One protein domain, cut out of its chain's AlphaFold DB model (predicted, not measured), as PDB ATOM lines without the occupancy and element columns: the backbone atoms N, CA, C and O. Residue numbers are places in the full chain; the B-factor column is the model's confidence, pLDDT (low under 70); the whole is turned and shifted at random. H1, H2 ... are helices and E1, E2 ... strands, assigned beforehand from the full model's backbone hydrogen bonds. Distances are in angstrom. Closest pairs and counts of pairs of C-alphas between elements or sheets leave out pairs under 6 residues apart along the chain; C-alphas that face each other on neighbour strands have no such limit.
ATOM      1  N   LEU A 299     153.571 134.181 187.122       79.24
ATOM      2  CA  LEU A 299     153.064 134.011 185.758       79.24
ATOM      3  C   LEU A 299     152.019 132.891 185.651       79.24
ATOM      4  O   LEU A 299     151.031 133.045 184.938       79.24
ATOM      5  N   LYS A 300     152.206 131.776 186.370       82.29
ATOM      6  CA  LYS A 300     151.224 130.680 186.427       82.29
ATOM      7  C   LYS A 300     149.920 131.170 187.058       82.29
ATOM      8  O   LYS A 300     148.847 130.908 186.519       82.29
ATOM      9  N   LEU A 301     150.024 131.937 188.142       83.45
ATOM     10  CA  LEU A 301     148.877 132.544 188.807       83.45
ATOM     11  C   LEU A 301     148.180 133.596 187.933       83.45
ATOM     12  O   LEU A 301     146.961 133.567 187.800       83.45
ATOM     13  N   LEU A 302     148.942 134.479 187.282       82.18
ATOM     14  CA  LEU A 302     148.404 135.477 186.356       82.18
ATOM     15  C   LEU A 302     147.641 134.816 185.201       82.18
ATOM     16  O   LEU A 302     146.529 135.235 184.882       82.18
ATOM     17  N   SER A 303     148.211 133.769 184.603       84.77
ATOM     18  CA  SER A 303     147.564 133.006 183.531       84.77
ATOM     19  C   SER A 303     146.259 132.362 184.000       84.77
ATOM     20  O   SER A 303     145.248 132.486 183.314       84.77
ATOM     21  N   ALA A 304     146.245 131.739 185.182       84.66
ATOM     22  CA  ALA A 304     145.028 131.162 185.751       84.66
ATOM     23  C   ALA A 304     143.940 132.215 186.006       84.66
ATOM     24  O   ALA A 304     142.793 132.010 185.614       84.66
ATOM     25  N   HIS A 305     144.297 133.375 186.569       85.12
ATOM     26  CA  HIS A 305     143.345 134.475 186.738       85.12
ATOM     27  C   HIS A 305     142.766 134.943 185.404       85.12
ATOM     28  O   HIS A 305     141.561 135.157 185.321       85.12
ATOM     29  N   ARG A 306     143.582 135.057 184.346       85.56
ATOM     30  CA  ARG A 306     143.078 135.412 183.010       85.56
ATOM     31  C   ARG A 306     142.143 134.345 182.440       85.56
ATOM     32  O   ARG A 306     141.120 134.697 181.863       85.56
ATOM     33  N   ILE A 307     142.456 133.062 182.619       84.19
ATOM     34  CA  ILE A 307     141.595 131.952 182.182       84.19
ATOM     35  C   ILE A 307     140.220 132.035 182.857       84.19
ATOM     36  O   ILE A 307     139.207 131.962 182.163       84.19
ATOM     37  N   VAL A 308     140.184 132.241 184.178       84.24
ATOM     38  CA  VAL A 308     138.942 132.364 184.959       84.24
ATOM     39  C   VAL A 308     138.176 133.644 184.606       84.24
ATOM     40  O   VAL A 308     136.969 133.596 184.373       84.24
ATOM     41  N   GLU A 309     138.862 134.789 184.516       82.23
ATOM     42  CA  GLU A 309     138.259 136.092 184.198       82.23
ATOM     43  C   GLU A 309     137.523 136.063 182.851       82.23
ATOM     44  O   GLU A 309     136.398 136.557 182.740       82.23
ATOM     45  N   TYR A 310     138.135 135.443 181.840       81.79
ATOM     46  CA  TYR A 310     137.565 135.309 180.501       81.79
ATOM     47  C   TYR A 310     136.731 134.035 180.307       81.79
ATOM     48  O   TYR A 310     136.281 133.789 179.188       81.79
ATOM     49  N   ARG A 311     136.507 133.239 181.367       80.81
ATOM     50  CA  ARG A 311     135.759 131.967 181.325       80.81
ATOM     51  C   ARG A 311     136.260 131.006 180.244       80.81
ATOM     52  O   ARG A 311     135.496 130.247 179.654       80.81
ATOM     53  N   LEU A 312     137.560 131.038 179.963       77.97
ATOM     54  CA  LEU A 312     138.156 130.170 178.948       77.97
ATOM     55  C   LEU A 312     138.111 128.703 179.383       77.97
ATOM     56  O   LEU A 312     138.073 127.827 178.528       77.97
ATOM     57  N   ASN A 313     138.058 128.447 180.693       73.10
ATOM     58  CA  ASN A 313     137.928 127.119 181.283       73.10
ATOM     59  C   ASN A 313     136.554 126.466 181.091       73.10
ATOM     60  O   ASN A 313     136.492 125.246 181.143       73.10
ATOM     61  N   GLU A 314     135.475 127.215 180.825       77.36
ATOM     62  CA  GLU A 314     134.136 126.623 180.612       77.36
ATOM     63  C   GLU A 314     134.103 125.680 179.391       77.36
ATOM     64  O   GLU A 314     133.301 124.750 179.349       77.36
ATOM     65  N   ASN A 315     134.995 125.897 178.417       74.15
ATOM     66  CA  ASN A 315     135.118 125.076 177.209       74.15
ATOM     67  C   ASN A 315     136.294 124.086 177.256       74.15
ATOM     68  O   ASN A 315     136.517 123.380 176.273       74.15
ATOM     69  N   LEU A 316     137.075 124.070 178.341       74.39
ATOM     70  CA  LEU A 316     138.209 123.160 178.491       74.39
ATOM     71  C   LEU A 316     137.746 121.887 179.186       74.39
ATOM     72  O   LEU A 316     137.033 121.922 180.185       74.39
ATOM     73  N   THR A 317     138.178 120.750 178.660       76.01
ATOM     74  CA  THR A 317     138.041 119.471 179.348       76.01
ATOM     75  C   THR A 317     139.226 119.248 180.286       76.01
ATOM     76  O   THR A 317     140.296 119.830 180.104       76.01
ATOM     77  N   VAL A 318     139.067 118.332 181.247       72.38
ATOM     78  CA  VAL A 318     140.155 117.879 182.138       72.38
ATOM     79  C   VAL A 318     141.383 117.413 181.338       72.38
ATOM     80  O   VAL A 318     142.526 117.594 181.746       72.38
ATOM     81  N   ASP A 319     141.174 116.848 180.147       76.11
ATOM     82  CA  ASP A 319     142.265 116.402 179.278       76.11
ATOM     83  C   ASP A 319     143.006 117.551 178.574       76.11
ATOM     84  O   ASP A 319     144.167 117.372 178.195       76.11
ATOM     85  N   ASP A 320     142.375 118.718 178.403       76.54
ATOM     86  CA  ASP A 320     143.012 119.911 177.827       76.54
ATOM     87  C   ASP A 320     143.940 120.602 178.836       76.54
ATOM     88  O   ASP A 320     144.932 121.223 178.453       76.54
ATOM     89  N   LEU A 321     143.644 120.455 180.132       74.18
ATOM     90  CA  LEU A 321     144.425 121.003 181.246       74.18
ATOM     91  C   LEU A 321     145.529 120.056 181.747       74.18
ATOM     92  O   LEU A 321     146.288 120.410 182.656       74.18
ATOM     93  N   ARG A 322     145.673 118.881 181.121       80.35
ATOM     94  CA  ARG A 322     146.672 117.863 181.462       80.35
ATOM     95  C   ARG A 322     147.787 117.757 180.433       80.35
ATOM     96  O   ARG A 322     147.576 117.601 179.228       80.35
ATOM     97  N   VAL A 323     149.027 117.721 180.920       77.10
ATOM     98  CA  VAL A 323     150.191 117.465 180.062       77.10
ATOM     99  C   VAL A 323     150.313 115.964 179.795       77.10
ATOM    100  O   VAL A 323     150.886 115.218 180.584       77.10
ATOM    101  N   LYS A 324     149.809 115.522 178.634       80.29
ATOM    102  CA  LYS A 324     149.765 114.099 178.230       80.29
ATOM    103  C   LYS A 324     151.122 113.386 178.260       80.29
ATOM    104  O   LYS A 324     151.178 112.193 178.534       80.29
ATOM    105  N   ASN A 325     152.213 114.090 177.944       85.05
ATOM    106  CA  ASN A 325     153.565 113.530 177.976       85.05
ATOM    107  C   ASN A 325     154.546 114.503 178.661       85.05
ATOM    108  O   ASN A 325     155.083 115.385 177.985       85.05
ATOM    109  N   PRO A 326     154.811 114.339 179.970       83.92
ATOM    110  CA  PRO A 326     155.724 115.198 180.734       83.92
ATOM    111  C   PRO A 326     157.165 115.210 180.205       83.92
ATOM    112  O   PRO A 326     157.866 116.211 180.328       83.92
ATOM    113  N   LYS A 327     157.588 114.125 179.541       88.21
ATOM    114  CA  LYS A 327     158.924 113.983 178.940       88.21
ATOM    115  C   LYS A 327     159.062 114.670 177.583       88.21
ATOM    116  O   LYS A 327     160.136 114.651 176.987       88.21
ATOM    117  N   LYS A 328     157.984 115.251 177.052       88.15
ATOM    118  CA  LYS A 328     158.046 116.036 175.819       88.15
ATOM    119  C   LYS A 328     158.850 117.311 176.081       88.15
ATOM    120  O   LYS A 328     158.648 117.963 177.102       88.15
ATOM    121  N   VAL A 329     159.721 117.678 175.142       86.64
ATOM    122  CA  VAL A 329     160.453 118.952 175.181       86.64
ATOM    123  C   VAL A 329     159.443 120.105 175.191       86.64
ATOM    124  O   VAL A 329     158.628 120.232 174.274       86.64
ATOM    125  N   ALA A 330     159.470 120.900 176.257       81.56
ATOM    126  CA  ALA A 330     158.622 122.070 176.465       81.56
ATOM    127  C   ALA A 330     159.267 123.334 175.891       81.56
ATOM    128  O   ALA A 330     158.583 124.162 175.294       81.56
ATOM    129  N   ALA A 331     160.589 123.463 176.035       81.92
ATOM    130  CA  ALA A 331     161.363 124.547 175.448       81.92
ATOM    131  C   ALA A 331     162.754 124.059 175.024       81.92
ATOM    132  O   ALA A 331     163.353 123.202 175.668       81.92
ATOM    133  N   ALA A 332     163.278 124.624 173.940       88.41
ATOM    134  CA  ALA A 332     164.604 124.319 173.419       88.41
ATOM    135  C   ALA A 332     165.374 125.614 173.148       88.41
ATOM    136  O   ALA A 332     164.838 126.573 172.596       88.41
ATOM    137  N   SER A 333     166.646 125.635 173.533       85.76
ATOM    138  CA  SER A 333     167.596 126.712 173.251       85.76
ATOM    139  C   SER A 333     168.888 126.126 172.677       85.76
ATOM    140  O   SER A 333     169.124 124.925 172.771       85.76
ATOM    141  N   LYS A 334     169.784 126.973 172.148       89.60
ATOM    142  CA  LYS A 334     171.110 126.527 171.670       89.60
ATOM    143  C   LYS A 334     171.977 125.880 172.761       89.60
ATOM    144  O   LYS A 334     172.938 125.197 172.431       89.60
ATOM    145  N   LEU A 335     171.682 126.151 174.033       87.63
ATOM    146  CA  LEU A 335     172.459 125.676 175.179       87.63
ATOM    147  C   LEU A 335     171.876 124.400 175.786       87.63
ATOM    148  O   LEU A 335     172.623 123.563 176.286       87.63
ATOM    149  N   ARG A 336     170.545 124.283 175.797       85.42
ATOM    150  CA  ARG A 336     169.828 123.213 176.490       85.42
ATOM    151  C   ARG A 336     168.403 123.075 175.964       85.42
ATOM    152  O   ARG A 336     167.747 124.080 175.673       85.42
ATOM    153  N   GLU A 337     167.930 121.837 175.924       90.81
ATOM    154  CA  GLU A 337     166.513 121.483 175.826       90.81
ATOM    155  C   GLU A 337     165.972 121.164 177.218       90.81
ATOM    156  O   GLU A 337     166.695 120.612 178.050       90.81
ATOM    157  N   MET A 338     164.722 121.541 177.473       84.34
ATOM    158  CA  MET A 338     164.028 121.228 178.714       84.34
ATOM    159  C   MET A 338     162.680 120.570 178.439       84.34
ATOM    160  O   MET A 338     161.909 121.028 177.589       84.34
ATOM    161  N   THR A 339     162.381 119.500 179.162       90.66
ATOM    162  CA  THR A 339     161.071 118.840 179.140       90.66
ATOM    163  C   THR A 339     160.077 119.550 180.058       90.66
ATOM    164  O   THR A 339     160.451 120.428 180.837       90.66
ATOM    165  N   TYR A 340     158.788 119.206 179.964       82.56
ATOM    166  CA  TYR A 340     157.779 119.776 180.864       82.56
ATOM    167  C   TYR A 340     158.073 119.437 182.328       82.56
ATOM    168  O   TYR A 340     157.980 120.324 183.166       82.56
ATOM    169  N   GLU A 341     158.472 118.197 182.630       83.21
ATOM    170  CA  GLU A 341     158.784 117.761 184.003       83.21
ATOM    171  C   GLU A 341     160.025 118.439 184.608       83.21
ATOM    172  O   GLU A 341     160.156 118.495 185.827       83.21
ATOM    173  N   GLU A 342     160.913 118.993 183.779       82.87
ATOM    174  CA  GLU A 342     162.070 119.771 184.237       82.87
ATOM    175  C   GLU A 342     161.724 121.230 184.582       82.87
ATOM    176  O   GLU A 342     162.555 121.947 185.147       82.87
ATOM    177  N   VAL A 343     160.518 121.707 184.247       76.00
ATOM    178  CA  VAL A 343     160.062 123.041 184.654       76.00
ATOM    179  C   VAL A 343     159.785 123.016 186.158       76.00
ATOM    180  O   VAL A 343     158.932 122.269 186.622       76.00
ATOM    181  N   ILE A 344     160.448 123.884 186.926       69.27
ATOM    182  CA  ILE A 344     160.323 123.941 188.400       69.27
ATOM    183  C   ILE A 344     158.857 124.082 188.856       69.27
ATOM    184  O   ILE A 344     158.462 123.524 189.873       69.27
ATOM    185  N   SER A 345     158.033 124.801 188.090       70.49
ATOM    186  CA  SER A 345     156.609 125.021 188.371       70.49
ATOM    187  C   SER A 345     155.666 123.983 187.745       70.49
ATOM    188  O   SER A 345     154.454 124.236 187.667       70.49
ATOM    189  N   PHE A 346     156.202 122.886 187.201       76.28
ATOM    190  CA  PHE A 346     155.421 121.874 186.501       76.28
ATOM    191  C   PHE A 346     154.384 121.249 187.428       76.28
ATOM    192  O   PHE A 346     154.670 120.852 188.553       76.28
ATOM    193  N   GLN A 347     153.160 121.147 186.925       74.39
ATOM    194  CA  GLN A 347     152.070 120.456 187.589       74.39
ATOM    195  C   GLN A 347     151.335 119.644 186.530       74.39
ATOM    196  O   GLN A 347     151.036 120.157 185.453       74.39
ATOM    197  N   PHE A 348     151.086 118.373 186.835       68.16
ATOM    198  CA  PHE A 348     150.534 117.419 185.875       68.16
ATOM    199  C   PHE A 348     149.076 117.721 185.499       68.16
ATOM    200  O   PHE A 348     148.684 117.548 184.348       68.16
ATOM    201  N   ASP A 349     148.302 118.179 186.480       73.63
ATOM    202  CA  ASP A 349     146.878 118.477 186.386       73.63
ATOM    203  C   ASP A 349     146.647 119.887 186.944       73.63
ATOM    204  O   ASP A 349     147.002 120.175 188.094       73.63
ATOM    205  N   LEU A 350     146.138 120.778 186.093       82.26
ATOM    206  CA  LEU A 350     145.879 122.173 186.436       82.26
ATOM    207  C   LEU A 350     144.428 122.414 186.867       82.26
ATOM    208  O   LEU A 350     144.157 123.510 187.349       82.26
ATOM    209  N   ASP A 351     143.528 121.436 186.752       82.56
ATOM    210  CA  ASP A 351     142.097 121.591 187.033       82.56
ATOM    211  C   ASP A 351     141.874 122.066 188.466       82.56
ATOM    212  O   ASP A 351     141.307 123.133 188.688       82.56
ATOM    213  N   LYS A 352     142.464 121.357 189.440       82.50
ATOM    214  CA  LYS A 352     142.390 121.749 190.856       82.50
ATOM    215  C   LYS A 352     142.920 123.167 191.088       82.50
ATOM    216  O   LYS A 352     142.359 123.922 191.870       82.50
ATOM    217  N   PHE A 353     144.005 123.540 190.407       82.61
ATOM    218  CA  PHE A 353     144.595 124.867 190.560       82.61
ATOM    219  C   PHE A 353     143.694 125.968 189.972       82.61
ATOM    220  O   PHE A 353     143.546 127.024 190.585       82.61
ATOM    221  N   ILE A 354     143.066 125.726 188.817       83.68
ATOM    222  CA  ILE A 354     142.086 126.644 188.221       83.68
ATOM    223  C   ILE A 354     140.840 126.751 189.104       83.68
ATOM    224  O   ILE A 354     140.361 127.863 189.317       83.68
ATOM    225  N   ASP A 355     140.356 125.640 189.661       83.21
ATOM    226  CA  ASP A 355     139.230 125.629 190.597       83.21
ATOM    227  C   ASP A 355     139.546 126.417 191.871       83.21
ATOM    228  O   ASP A 355     138.742 127.244 192.297       83.21
ATOM    229  N   ASP A 356     140.738 126.245 192.445       82.26
ATOM    230  CA  ASP A 356     141.186 127.002 193.617       82.26
ATOM    231  C   ASP A 356     141.236 128.517 193.320       82.26
ATOM    232  O   ASP A 356     140.803 129.335 194.135       82.26
ATOM    233  N   VAL A 357     141.708 128.915 192.132       81.84
ATOM    234  CA  VAL A 357     141.699 130.321 191.684       81.84
ATOM    235  C   VAL A 357     140.270 130.830 191.466       81.84
ATOM    236  O   VAL A 357     139.946 131.936 191.898       81.84
ATOM    237  N   ASN A 358     139.401 130.035 190.840       82.41
ATOM    238  CA  ASN A 358     137.994 130.366 190.596       82.41
ATOM    239  C   ASN A 358     137.199 130.516 191.904       82.41
ATOM    240  O   ASN A 358     136.334 131.383 192.016       82.41
ATOM    241  N   ASN A 359     137.553 129.729 192.921       77.58
ATOM    242  CA  ASN A 359     137.001 129.804 194.274       77.58
ATOM    243  C   ASN A 359     137.618 130.933 195.121       77.58
ATOM    244  O   ASN A 359     137.233 131.116 196.276       77.58
ATOM    245  N   GLY A 360     138.566 131.700 194.567       72.69
ATOM    246  CA  GLY A 360     139.187 132.840 195.239       72.69
ATOM    247  C   GLY A 360     140.178 132.462 196.341       72.69
ATOM    248  O   GLY A 360     140.446 133.282 197.216       72.69
TER     249      GLY A 360
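AT A GLANCE: This is residues 299 to 360 of the 522 residues of the protein "Protein kinase domain-containing protein" of Dracunculus medinensis (UniProt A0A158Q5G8). A small two-strand hairpin, E1 and E2, makes one end of an elongated domain, and a cluster of three helices, H1, H2 and H3, makes the other. Two long stretches without named elements, residues 316 to 328 and 340 to 350, run between these ends. The printed part has 62 residues, in the order H1, H2, E1, E2, H3, with an antiparallel sheet E1 - E2; the class is mixed, helices and strands, with under half of the residues in named elements. The whole is loose, with a radius of gyration of the C-alphas of 13.2 A and spans of 39 by 21 by 16 A.

HOW THE PARTS SIT: E1, residues 329 to 332, and E2, residues 337 to 339, form an antiparallel hairpin at 161 degrees, with N 330 and O 338 at 2.8 A and N 338 and O 331 at 2.8 A, within hydrogen-bond range. H1, residues 299 to 309, is apart from both strands. H1 touches H3, residues 351 to 358; their closest C-alphas, of Ala 304 and Ile 354, are 5.9 A apart. They run the same way at a steep tilt of 69 degrees, only just short of about perpendicular. H2, residues 312 to 315, is close to H1 but not clearly touching; their closest C-alphas, of Ile 307 and Asn 313, are 6.1 A apart. H2 and H3 are only just apart, at 8.1 A. In H1 and H3 every O i to N i+4 pair is within hydrogen-bond range; H2 is too short for such a pair.

IN THESE COORDINATES: E1 spans 7.0 A from C-alpha 329 at (160.453, 118.952, 175.181), and E2 spans 6.9 A. H1 spans 15.0 A from C-alpha 299 at (153.064, 134.011, 185.758), H2 6.2 A, and H3 10.3 A to C-alpha 358 at (137.994, 130.366, 190.596).

THE WHOLE: The C-alphas of Lys 334 and Asn 359, the two farthest apart, are 41.1 A apart. The printed part has no cut. The links H2 to E1 and E2 to H3 are long. Residues 344 and 348 have pLDDT under 70.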